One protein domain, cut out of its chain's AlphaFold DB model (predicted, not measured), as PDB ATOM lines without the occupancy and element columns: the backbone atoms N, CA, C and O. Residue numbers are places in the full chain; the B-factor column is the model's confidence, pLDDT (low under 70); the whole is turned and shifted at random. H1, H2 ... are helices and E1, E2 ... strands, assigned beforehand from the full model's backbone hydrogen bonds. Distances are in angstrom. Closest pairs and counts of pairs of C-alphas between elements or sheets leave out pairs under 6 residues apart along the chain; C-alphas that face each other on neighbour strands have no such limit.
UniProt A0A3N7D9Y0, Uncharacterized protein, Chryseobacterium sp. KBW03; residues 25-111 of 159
ATOM      1  N   LYS A  25      54.518   6.836-119.882       54.28
ATOM      2  CA  LYS A  25      54.111   7.402-118.586       54.28
ATOM      3  C   LYS A  25      55.090   6.950-117.505       54.28
ATOM      4  O   LYS A  25      55.161   5.759-117.209       54.28
ATOM      5  N   GLU A  26      55.814   7.883-116.896       53.62
ATOM      6  CA  GLU A  26      56.717   7.582-115.783       53.62
ATOM      7  C   GLU A  26      56.015   7.863-114.446       53.62
ATOM      8  O   GLU A  26      55.735   9.004-114.081       53.62
ATOM      9  N   ILE A  27      55.687   6.797-113.712       55.59
ATOM     10  CA  ILE A  27      55.068   6.889-112.385       55.59
ATOM     11  C   ILE A  27      56.192   6.931-111.348       55.59
ATOM     12  O   ILE A  27      56.706   5.893-110.929       55.59
ATOM     13  N   THR A  28      56.568   8.127-110.897       57.50
ATOM     14  CA  THR A  28      57.530   8.279-109.799       57.50
ATOM     15  C   THR A  28      56.840   8.043-108.455       57.50
ATOM     16  O   THR A  28      56.169   8.931-107.931       57.50
ATOM     17  N   LYS A  29      57.007   6.850-107.872       54.28
ATOM     18  CA  LYS A  29      56.572   6.550-106.497       54.28
ATOM     19  C   LYS A  29      57.658   6.981-105.517       54.28
ATOM     20  O   LYS A  29      58.641   6.270-105.329       54.28
ATOM     21  N   THR A  30      57.499   8.148-104.900       58.03
ATOM     22  CA  THR A  30      58.426   8.580-103.848       58.03
ATOM     23  C   THR A  30      57.961   7.989-102.521       58.03
ATOM     24  O   THR A  30      57.082   8.549-101.878       58.03
ATOM     25  N   ILE A  31      58.527   6.848-102.122       60.72
ATOM     26  CA  ILE A  31      58.253   6.242-100.811       60.72
ATOM     27  C   ILE A  31      59.003   7.072 -99.762       60.72
ATOM     28  O   ILE A  31      60.235   7.108 -99.762       60.72
ATOM     29  N   ARG A  32      58.272   7.807 -98.919       63.34
ATOM     30  CA  ARG A  32      58.833   8.539 -97.776       63.34
ATOM     31  C   ARG A  32      58.448   7.807 -96.496       63.34
ATOM     32  O   ARG A  32      57.263   7.619 -96.237       63.34
ATOM     33  N   ASP A  33      59.439   7.455 -95.683       58.53
ATOM     34  CA  ASP A  33      59.224   6.888 -94.349       58.53
ATOM     35  C   ASP A  33      58.818   8.004 -93.378       58.53
ATOM     36  O   ASP A  33      59.603   8.470 -92.549       58.53
ATOM     37  N   THR A  34      57.592   8.503 -93.529       67.38
ATOM     38  CA  THR A  34      57.047   9.551 -92.663       67.38
ATOM     39  C   THR A  34      56.199   8.907 -91.575       67.38
ATOM     40  O   THR A  34      55.209   8.234 -91.854       67.38
ATOM     41  N   ILE A  35      56.569   9.113 -90.310       68.31
ATOM     42  CA  ILE A  35      55.748   8.682 -89.175       68.31
ATOM     43  C   ILE A  35      54.627   9.712 -88.998       68.31
ATOM     44  O   ILE A  35      54.862  10.830 -88.539       68.31
ATOM     45  N   TYR A  36      53.400   9.344 -89.370       65.69
ATOM     46  CA  TYR A  36      52.234  10.205 -89.191       65.69
ATOM     47  C   TYR A  36      51.748  10.127 -87.744       65.69
ATOM     48  O   TYR A  36      51.257   9.096 -87.284       65.69
ATOM     49  N   LYS A  37      51.858  11.240 -87.015       72.50
ATOM     50  CA  LYS A  37      51.245  11.372 -85.694       72.50
ATOM     51  C   LYS A  37      49.747  11.610 -85.876       72.50
ATOM     52  O   LYS A  37      49.337  12.702 -86.260       72.50
ATOM     53  N   VAL A  38      48.939  10.583 -85.624       72.06
ATOM     54  CA  VAL A  38      47.477  10.712 -85.575       72.06
ATOM     55  C   VAL A  38      47.095  11.216 -84.188       72.06
ATOM     56  O   VAL A  38      47.492  10.632 -83.178       72.06
ATOM     57  N   GLU A  39      46.367  12.327 -84.133       80.25
ATOM     58  CA  GLU A  39      45.843  12.848 -82.872       80.25
ATOM     59  C   GLU A  39      44.762  11.914 -82.322       80.25
ATOM     60  O   GLU A  39      44.023  11.276 -83.076       80.25
ATOM     61  N   ALA A  40      44.689  11.805 -80.995       82.00
ATOM     62  CA  ALA A  40      43.637  11.029 -80.356       82.00
ATOM     63  C   ALA A  40      42.281  11.698 -80.623       82.00
ATOM     64  O   ALA A  40      42.133  12.899 -80.416       82.00
ATOM     65  N   ASP A  41      41.303  10.909 -81.060       84.06
ATOM     66  CA  ASP A  41      39.953  11.374 -81.372       84.06
ATOM     67  C   ASP A  41      38.919  10.583 -80.566       84.06
ATOM     68  O   ASP A  41      39.139   9.412 -80.238       84.06
ATOM     69  N   ASN A  42      37.793  11.216 -80.245       88.00
ATOM     70  CA  ASN A  42      36.700  10.611 -79.497       88.00
ATOM     71  C   ASN A  42      35.342  10.913 -80.145       88.00
ATOM     72  O   ASN A  42      35.048  12.035 -80.540       88.00
ATOM     73  N   SER A  43      34.484   9.898 -80.235       91.19
ATOM     74  CA  SER A  43      33.080  10.055 -80.618       91.19
ATOM     75  C   SER A  43      32.175   9.573 -79.488       91.19
ATOM     76  O   SER A  43      32.549   8.700 -78.701       91.19
ATOM     77  N   TYR A  44      30.999  10.186 -79.365       91.12
ATOM     78  CA  TYR A  44      30.057   9.920 -78.278       91.12
ATOM     79  C   TYR A  44      28.700   9.486 -78.829       91.12
ATOM     80  O   TYR A  44      28.168  10.114 -79.747       91.12
ATOM     81  N   TYR A  45      28.128   8.441 -78.233       92.75
ATOM     82  CA  TYR A  45      26.819   7.896 -78.581       92.75
ATOM     83  C   TYR A  45      25.980   7.678 -77.322       92.75
ATOM     84  O   TYR A  45      26.468   7.137 -76.330       92.75
ATOM     85  N   GLU A  46      24.712   8.077 -77.376       91.00
ATOM     86  CA  GLU A  46      23.741   7.889 -76.299       91.00
ATOM     87  C   GLU A  46      22.426   7.371 -76.889       91.00
ATOM     88  O   GLU A  46      21.909   7.928 -77.857       91.00
ATOM     89  N   ALA A  47      21.863   6.322 -76.286       92.06
ATOM     90  CA  ALA A  47      20.557   5.775 -76.641       92.06
ATOM     91  C   ALA A  47      19.918   5.061 -75.443       92.06
ATOM     92  O   ALA A  47      20.609   4.659 -74.504       92.06
ATOM     93  N   TYR A  48      18.596   4.895 -75.484       90.00
ATOM     94  CA  TYR A  48      17.879   4.070 -74.516       90.00
ATOM     95  C   TYR A  48      17.853   2.613 -74.979       90.00
ATOM     96  O   TYR A  48      17.828   2.332 -76.179       90.00
ATOM     97  N   ILE A  49      17.835   1.685 -74.024       89.75
ATOM     98  CA  ILE A  49      17.606   0.266 -74.290       89.75
ATOM     99  C   ILE A  49      16.186  -0.042 -73.834       89.75
ATOM    100  O   ILE A  49      15.905  -0.052 -72.637       89.75
ATOM    101  N   ASP A  50      15.307  -0.288 -74.798       88.56
ATOM    102  CA  ASP A  50      13.940  -0.725 -74.543       88.56
ATOM    103  C   ASP A  50      13.862  -2.251 -74.642       88.56
ATOM    104  O   ASP A  50      14.642  -2.899 -75.337       88.56
ATOM    105  N   CYS A  51      12.898  -2.846 -73.947       88.38
ATOM    106  CA  CYS A  51      12.622  -4.274 -74.044       88.38
ATOM    107  C   CYS A  51      11.301  -4.476 -74.782       88.38
ATOM    108  O   CYS A  51      10.241  -4.099 -74.282       88.38
ATOM    109  N   ILE A  52      11.360  -5.075 -75.969       87.19
ATOM    110  CA  ILE A  52      10.177  -5.397 -76.769       87.19
ATOM    111  C   ILE A  52      10.079  -6.919 -76.832       87.19
ATOM    112  O   ILE A  52      10.976  -7.586 -77.346       87.19
ATOM    113  N   ASN A  53       8.995  -7.484 -76.293       86.44
ATOM    114  CA  ASN A  53       8.751  -8.934 -76.266       86.44
ATOM    115  C   ASN A  53       9.905  -9.744 -75.637       86.44
ATOM    116  O   ASN A  53      10.284 -10.799 -76.144       86.44
ATOM    117  N   GLY A  54      10.502  -9.227 -74.558       82.69
ATOM    118  CA  GLY A  54      11.616  -9.880 -73.860       82.69
ATOM    119  C   GLY A  54      12.974  -9.757 -74.561       82.69
ATOM    120  O   GLY A  54      13.953 -10.313 -74.069       82.69
ATOM    121  N   LYS A  55      13.057  -9.042 -75.694       87.25
ATOM    122  CA  LYS A  55      14.306  -8.795 -76.424       87.25
ATOM    123  C   LYS A  55      14.752  -7.336 -76.254       87.25
ATOM    124  O   LYS A  55      13.931  -6.440 -76.460       87.25
ATOM    125  N   PRO A  56      16.026  -7.080 -75.905       88.00
ATOM    126  CA  PRO A  56      16.559  -5.726 -75.823       88.00
ATOM    127  C   PRO A  56      16.714  -5.123 -77.226       88.00
ATOM    128  O   PRO A  56      17.294  -5.743 -78.117       88.00
ATOM    129  N   VAL A  57      16.187  -3.915 -77.417       88.50
ATOM    130  CA  VAL A  57      16.198  -3.148 -78.668       88.50
ATOM    131  C   VAL A  57      16.685  -1.732 -78.369       88.50
ATOM    132  O   VAL A  57      16.292  -1.122 -77.375       88.50
ATOM    133  N   ILE A  58      17.541  -1.194 -79.235       90.62
ATOM    134  CA  ILE A  58      18.030   0.182 -79.109       90.62
ATOM    135  C   ILE A  58      16.942   1.141 -79.574       90.62
ATOM    136  O   ILE A  58      16.424   1.016 -80.686       90.62
ATOM    137  N   ARG A  59      16.620   2.124 -78.735       89.06
ATOM    138  CA  ARG A  59      15.696   3.200 -79.068       89.06
ATOM    139  C   ARG A  59      16.394   4.545 -79.013       89.06
ATOM    140  O   ARG A  59      16.726   5.077 -77.951       89.06
ATOM    141  N   GLU A  60      16.535   5.131 -80.189       88.94
ATOM    142  CA  GLU A  60      16.986   6.502 -80.337       88.94
ATOM    143  C   GLU A  60      15.793   7.459 -80.288       88.94
ATOM    144  O   GLU A  60      14.741   7.225 -80.883       88.94
ATOM    145  N   THR A  61      15.956   8.555 -79.559       87.88
ATOM    146  CA  THR A  61      15.005   9.667 -79.531       87.88
ATOM    147  C   THR A  61      15.701  10.916 -80.051       87.88
ATOM    148  O   THR A  61      16.926  11.012 -80.007       87.88
ATOM    149  N   THR A  62      14.945  11.934 -80.461       85.19
ATOM    150  CA  THR A  62      15.531  13.206 -80.918       85.19
ATOM    151  C   THR A  62      16.483  13.820 -79.880       85.19
ATOM    152  O   THR A  62      17.495  14.416 -80.235       85.19
ATOM    153  N   LYS A  63      16.215  13.632 -78.579       86.00
ATOM    154  CA  LYS A  63      17.104  14.112 -77.509       86.00
ATOM    155  C   LYS A  63      18.438  13.367 -77.480       86.00
ATOM    156  O   LYS A  63      19.470  14.002 -77.297       86.00
ATOM    157  N   THR A  64      18.424  12.046 -77.638       86.75
ATOM    158  CA  THR A  64      19.637  11.219 -77.557       86.75
ATOM    159  C   THR A  64      20.468  11.307 -78.840       86.75
ATOM    160  O   THR A  64      21.695  11.359 -78.778       86.75
ATOM    161  N   GLN A  65      19.816  11.476 -79.995       85.06
ATOM    162  CA  GLN A  65      20.488  11.770 -81.265       85.06
ATOM    163  C   GLN A  65      21.232  13.106 -81.222       85.06
ATOM    164  O   GLN A  65      22.400  13.159 -81.581       85.06
ATOM    165  N   ASN A  66      20.612  14.164 -80.688       85.88
ATOM    166  CA  ASN A  66      21.266  15.474 -80.567       85.88
ATOM    167  C   ASN A  66      22.451  15.482 -79.586       85.88
ATOM    168  O   ASN A  66      23.326  16.343 -79.671       85.88
ATOM    169  N   LYS A  67      22.469  14.553 -78.625       88.44
ATOM    170  CA  LYS A  67      23.600  14.375 -77.709       88.44
ATOM    171  C   LYS A  67      24.716  13.527 -78.303       88.44
ATOM    172  O   LYS A  67      25.859  13.705 -77.891       88.44
ATOM    173  N   SER A  68      24.397  12.639 -79.241       89.69
ATOM    174  CA  SER A  68      25.385  11.828 -79.946       89.69
ATOM    175  C   SER A  68      26.198  12.729 -80.872       89.69
ATOM    176  O   SER A  68      25.646  13.437 -81.714       89.69
ATOM    177  N   LYS A  69      27.516  12.758 -80.675       89.56
ATOM    178  CA  LYS A  69      28.414  13.697 -81.352       89.56
ATOM    179  C   LYS A  69      29.511  12.944 -82.097       89.56
ATOM    180  O   LYS A  69      30.142  12.060 -81.508       89.56
ATOM    181  N   PRO A  70      29.760  13.298 -83.370       89.88
ATOM    182  CA  PRO A  70      30.932  12.806 -84.070       89.88
ATOM    183  C   PRO A  70      32.197  13.425 -83.466       89.88
ATOM    184  O   PRO A  70      32.156  14.532 -82.918       89.88
ATOM    185  N   GLY A  71      33.305  12.704 -83.599       85.25
ATOM    186  CA  GLY A  71      34.636  13.246 -83.355       85.25
ATOM    187  C   GLY A  71      35.115  14.099 -84.527       85.25
ATOM    188  O   GLY A  71      34.372  14.396 -85.472       85.25
ATOM    189  N   VAL A  72      36.388  14.479 -84.493       82.69
ATOM    190  CA  VAL A  72      37.024  15.230 -85.588       82.69
ATOM    191  C   VAL A  72      37.147  14.348 -86.839       82.69
ATOM    192  O   VAL A  72      36.920  14.795 -87.968       82.69
ATOM    193  N   ILE A  73      37.469  13.073 -86.640       81.50
ATOM    194  CA  ILE A  73      37.760  12.077 -87.677       81.50
ATOM    195  C   ILE A  73      36.757  10.915 -87.611       81.50
ATOM    196  O   ILE A  73      36.375  10.371 -88.653       81.50
ATOM    197  N   LEU A  74      36.337  10.539 -86.403       86.69
ATOM    198  CA  LEU A  74      35.398   9.466 -86.110       86.69
ATOM    199  C   LEU A  74      33.958   9.905 -86.355       86.69
ATOM    200  O   LEU A  74      33.504  10.954 -85.891       86.69
ATOM    201  N   GLU A  75      33.212   9.057 -87.048       88.88
ATOM    202  CA  GLU A  75      31.771   9.220 -87.171       88.88
ATOM    203  C   GLU A  75      31.059   8.818 -85.873       88.88
ATOM    204  O   GLU A  75      31.650   8.230 -84.960       88.88
ATOM    205  N   ILE A  76      29.769   9.153 -85.787       90.44
ATOM    206  CA  ILE A  76      28.920   8.661 -84.702       90.44
ATOM    207  C   ILE A  76      28.895   7.121 -84.793       90.44
ATOM    208  O   ILE A  76      28.594   6.597 -85.871       90.44
ATOM    209  N   PRO A  77      29.222   6.396 -83.706       91.00
ATOM    210  CA  PRO A  77      29.212   4.939 -83.692       91.00
ATOM    211  C   PRO A  77      27.848   4.375 -84.082       91.00
ATOM    212  O   PRO A  77      26.811   4.861 -83.628       91.00
ATOM    213  N   LYS A  78      27.849   3.320 -84.896       89.81
ATOM    214  CA  LYS A  78      26.637   2.560 -85.204       89.81
ATOM    215  C   LYS A  78      26.513   1.446 -84.186       89.81
ATOM    216  O   LYS A  78      27.397   0.600 -84.084       89.81
ATOM    217  N   VAL A  79      25.428   1.459 -83.428       90.69
ATOM    218  CA  VAL A  79      25.204   0.478 -82.370       90.69
ATOM    219  C   VAL A  79      24.042  -0.419 -82.761       90.69
ATOM    220  O   VAL A  79      23.000   0.058 -83.207       90.69
ATOM    221  N   ASN A  80      24.226  -1.727 -82.613       89.69
ATOM    222  CA  ASN A  80      23.194  -2.724 -82.860       89.69
ATOM    223  C   ASN A  80      23.214  -3.798 -81.766       89.69
ATOM    224  O   ASN A  80      24.247  -4.057 -81.155       89.69
ATOM    225  N   ILE A  81      22.074  -4.437 -81.518       89.12
ATOM    226  CA  ILE A  81      21.965  -5.566 -80.592       89.12
ATOM    227  C   ILE A  81      21.660  -6.818 -81.407       89.12
ATOM    228  O   ILE A  81      20.552  -6.986 -81.909       89.12
ATOM    229  N   ASN A  82      22.636  -7.720 -81.497       84.88
ATOM    230  CA  ASN A  82      22.502  -8.999 -82.192       84.88
ATOM    231  C   ASN A  82      22.658 -10.140 -81.183       84.88
ATOM    232  O   ASN A  82      23.693 -10.272 -80.537       84.88
ATOM    233  N   ASN A  83      21.622 -10.973 -81.035       81.38
ATOM    234  CA  ASN A  83      21.604 -12.118 -80.112       81.38
ATOM    235  C   ASN A  83      21.966 -11.766 -78.653       81.38
ATOM    236  O   ASN A  83      22.617 -12.543 -77.963       81.38
ATOM    237  N   GLY A  84      21.554 -10.583 -78.184       79.31
ATOM    238  CA  GLY A  84      21.840 -10.110 -76.823       79.31
ATOM    239  C   GLY A  84      23.247  -9.536 -76.626       79.31
ATOM    240  O   GLY A  84      23.562  -9.087 -75.527       79.31
ATOM    241  N   LEU A  85      24.075  -9.501 -77.674       86.00
ATOM    242  CA  LEU A  85      25.372  -8.830 -77.676       86.00
ATOM    243  C   LEU A  85      25.234  -7.430 -78.274       86.00
ATOM    244  O   LEU A  85      24.619  -7.252 -79.328       86.00
ATOM    245  N   LEU A  86      25.837  -6.445 -77.607       89.38
ATOM    246  CA  LEU A  86      25.949  -5.080 -78.109       89.38
ATOM    247  C   LEU A  86      27.123  -5.006 -79.093       89.38
ATOM    248  O   LEU A  86      28.276  -5.180 -78.704       89.38
ATOM    249  N   GLN A  87      26.824  -4.760 -80.362       89.62
ATOM    250  CA  GLN A  87      27.804  -4.522 -81.417       89.62
ATOM    251  C   GLN A  87      27.934  -3.016 -81.631       89.62
ATOM    252  O   GLN A  87      26.933  -2.331 -81.831       89.62
ATOM    253  N   VAL A  88      29.164  -2.508 -81.550       90.81
ATOM    254  CA  VAL A  88      29.493  -1.090 -81.719       90.81
ATOM    255  C   VAL A  88      30.487  -0.976 -82.866       90.81
ATOM    256  O   VAL A  88      31.645  -1.366 -82.720       90.81
ATOM    257  N   ASP A  89      30.038  -0.423 -83.987       89.62
ATOM    258  CA  ASP A  89      30.866  -0.187 -85.164       89.62
ATOM    259  C   ASP A  89      31.299   1.282 -85.217       89.62
ATOM    260  O   ASP A  89      30.476   2.199 -85.303       89.62
ATOM    261  N   CYS A  90      32.613   1.507 -85.200       86.31
ATOM    262  CA  CYS A  90      33.218   2.833 -85.304       86.31
ATOM    263  C   CYS A  90      33.906   2.993 -86.661       86.31
ATOM    264  O   CYS A  90      34.913   2.339 -86.933       86.31
ATOM    265  N   ASN A  91      33.403   3.913 -87.486       84.56
ATOM    266  CA  ASN A  91      33.997   4.228 -88.783       84.56
ATOM    267  C   ASN A  91      34.834   5.509 -88.704       84.56
ATOM    268  O   ASN A  91      34.428   6.510 -88.108       84.56
ATOM    269  N   LYS A  92      36.012   5.475 -89.332       82.38
ATOM    270  CA  LYS A  92      36.891   6.635 -89.511       82.38
ATOM    271  C   LYS A  92      36.715   7.189 -90.921       82.38
ATOM    272  O   LYS A  92      36.650   6.418 -91.878       82.38
ATOM    273  N   LYS A  93      36.718   8.515 -91.073       72.25
ATOM    274  CA  LYS A  93      36.801   9.146 -92.401       72.25
ATOM    275  C   LYS A  93      38.126   8.768 -93.075       72.25
ATOM    276  O   LYS A  93      39.181   8.823 -92.445       72.25
ATOM    277  N   ALA A  94      38.074   8.400 -94.357       66.44
ATOM    278  CA  ALA A  94      39.207   7.886 -95.133       66.44
ATOM    279  C   ALA A  94      40.276   8.961 -95.434       66.44
ATOM    280  O   ALA A  94      40.399   9.433 -96.560       66.44
ATOM    281  N   GLN A  95      41.055   9.372 -94.432       60.44
ATOM    282  CA  GLN A  95      42.139  10.352 -94.599       60.44
ATOM    283  C   GLN A  95      43.473   9.708 -95.003       60.44
ATOM    284  O   GLN A  95      44.246  10.326 -95.730       60.44
ATOM    285  N   GLU A  96      43.742   8.474 -94.566       61.28
ATOM    286  CA  GLU A  96      45.001   7.769 -94.868       61.28
ATOM    287  C   GLU A  96      45.128   7.462 -96.365       61.28
ATOM    288  O   GLU A  96      46.149   7.769 -96.976       61.28
ATOM    289  N   LEU A  97      44.052   6.957 -96.979       61.69
ATOM    290  CA  LEU A  97      44.013   6.681 -98.415       61.69
ATOM    291  C   LEU A  97      44.152   7.976 -99.225       61.69
ATOM    292  O   LEU A  97      44.991   8.045-100.111       61.69
ATOM    293  N   LEU A  98      43.412   9.040 -98.893       65.75
ATOM    294  CA  LEU A  98      43.511  10.323 -99.603       65.75
ATOM    295  C   LEU A  98      44.941  10.884 -99.625       65.75
ATOM    296  O   LEU A  98      45.374  11.396-100.653       65.75
ATOM    297  N   LYS A  99      45.686  10.752 -98.523       63.34
ATOM    298  CA  LYS A  99      47.076  11.222 -98.444       63.34
ATOM    299  C   LYS A  99      48.038  10.344 -99.245       63.34
ATOM    300  O   LYS A  99      48.860  10.882 -99.978       63.34
ATOM    301  N   GLN A 100      47.875   9.018 -99.207       65.38
ATOM    302  CA  GLN A 100      48.632   8.107-100.079       65.38
ATOM    303  C   GLN A 100      48.387   8.407-101.565       65.38
ATOM    304  O   GLN A 100      49.323   8.408-102.358       65.38
ATOM    305  N   TRP A 101      47.142   8.712-101.945       61.50
ATOM    306  CA  TRP A 101      46.801   9.129-103.307       61.50
ATOM    307  C   TRP A 101      47.417  10.489-103.676       61.50
ATOM    308  O   TRP A 101      47.866  10.650-104.807       61.50
ATOM    309  N   GLN A 102      47.495  11.444-102.741       64.06
ATOM    310  CA  GLN A 102      48.160  12.739-102.963       64.06
ATOM    311  C   GLN A 102      49.675  12.609-103.181       64.06
ATOM    312  O   GLN A 102      50.254  13.408-103.915       64.06
ATOM    313  N   GLU A 103      50.320  11.611-102.575       58.94
ATOM    314  CA  GLU A 103      51.756  11.352-102.753       58.94
ATOM    315  C   GLU A 103      52.090  10.737-104.123       58.94
ATOM    316  O   GLU A 103      53.217  10.871-104.611       58.94
ATOM    317  N   VAL A 104      51.117  10.107-104.788       63.75
ATOM    318  CA  VAL A 104      51.269   9.608-106.160       63.75
ATOM    319  C   VAL A 104      51.105  10.773-107.139       63.75
ATOM    320  O   VAL A 104      50.061  10.968-107.758       63.75
ATOM    321  N   TYR A 105      52.161  11.566-107.297       59.25
ATOM    322  CA  TYR A 105      52.217  12.592-108.335       59.25
ATOM    323  C   TYR A 105      52.551  11.944-109.686       59.25
ATOM    324  O   TYR A 105      53.687  11.530-109.929       59.25
ATOM    325  N   ILE A 106      51.554  11.831-110.565       59.12
ATOM    326  CA  ILE A 106      51.750  11.363-111.942       59.12
ATOM    327  C   ILE A 106      52.326  12.533-112.743       59.12
ATOM    328  O   ILE A 106      51.616  13.486-113.060       59.12
ATOM    329  N   LYS A 107      53.621  12.471-113.062       56.81
ATOM    330  CA  LYS A 107      54.235  13.401-114.012       56.81
ATOM    331  C   LYS A 107      53.818  12.997-115.418       56.81
ATOM    332  O   LYS A 107      54.384  12.080-116.007       56.81
ATOM    333  N   GLU A 108      52.829  13.687-115.963       52.97
ATOM    334  CA  GLU A 108      52.602  13.671-117.403       52.97
ATOM    335  C   GLU A 108      53.692  14.532-118.043       52.97
ATOM    336  O   GLU A 108      53.608  15.755-118.099       52.97
ATOM    337  N   HIS A 109      54.791  13.893-118.443       49.38
ATOM    338  CA  HIS A 109      55.777  14.552-119.283       49.38
ATOM    339  C   HIS A 109      55.164  14.716-120.673       49.38
ATOM    340  O   HIS A 109      54.971  13.732-121.388       49.38
ATOM    341  N   GLU A 110      54.830  15.955-121.038       50.72
ATOM    342  CA  GLU A 110      54.483  16.298-122.415       50.72
ATOM    343  C   GLU A 110      55.588  15.775-123.339       50.72
ATOM    344  O   GLU A 110      56.781  15.956-123.060       50.72
ATOM    345  N   GLN A 111      55.184  15.069-124.401       51.09
ATOM    346  CA  GLN A 111      56.082  14.545-125.426       51.09
ATOM    347  C   GLN A 111      57.070  15.641-125.811       51.09
ATOM    348  O   GLN A 111      56.696  16.635-126.432       51.09
TER     349      GLN A 111
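This is residues 25 to 111 of the 159 residues of an uncharacterized protein of Chryseobacterium sp. KBW03 (UniProt A0A3N7D9Y0). Here the chain makes a long, thin rod: two small strand hairpins, E1 with E2 and E3 with E4, sit side by side towards one end with the short helix H1 near their base, and the two ends of the printed part lie together at the other. Residues 25 to 47, with no named element, run out along the rod, and the way back passes through helix H2. The 87 printed residues hold, in order, E1, E2, H1, E3, E4 and H2; the class is mixed, with 35 residues, under half, in named elements. Each sheet has two antiparallel strands, and the whole is extended, with a radius of gyration of the C-alphas of 21.3 A and spans of 71 by 24 by 24 A.

Start at Lys 25 and go on to C-alpha 48 at (17.879, 4.070, -74.516), where E1, residues 48 to 52, begins; it is 12.4 A long. E2, residues 55 to 59, is 12.4 A. H1, residues 62 to 67, measures 8.8 A. E3, residues 78 to 82, is 12.6 A, and E4, residues 85 to 89, 12.7 A. H2, residues 95 to 103, runs 12.6 A to C-alpha 103 at (51.756, 11.352, -102.753).

In the hairpin of E1 and E2, at 140 degrees, look for N 50 and O 57, 2.9 A apart. In that of E3 and E4, at 156 degrees, find N 80 and O 87, 2.9 A. The closest C-alphas of E2 and E3 are those of Val 57 and Ile 81, 6.5 A. H1 and H2 are apart; in both, every O i to N i+4 pair is within hydrogen-bond range.

The C-alphas farthest apart, of Gly 54 and Gln 111, are 72.3 A apart, while those of Lys 25 and Gln 111 are 10.1 A apart. Residues 26 to 27 pair with 106 to 107, antiparallel. The printed part has no cut and no long link. The pLDDT is under 70 in residues 25 to 36 and 94 to 111.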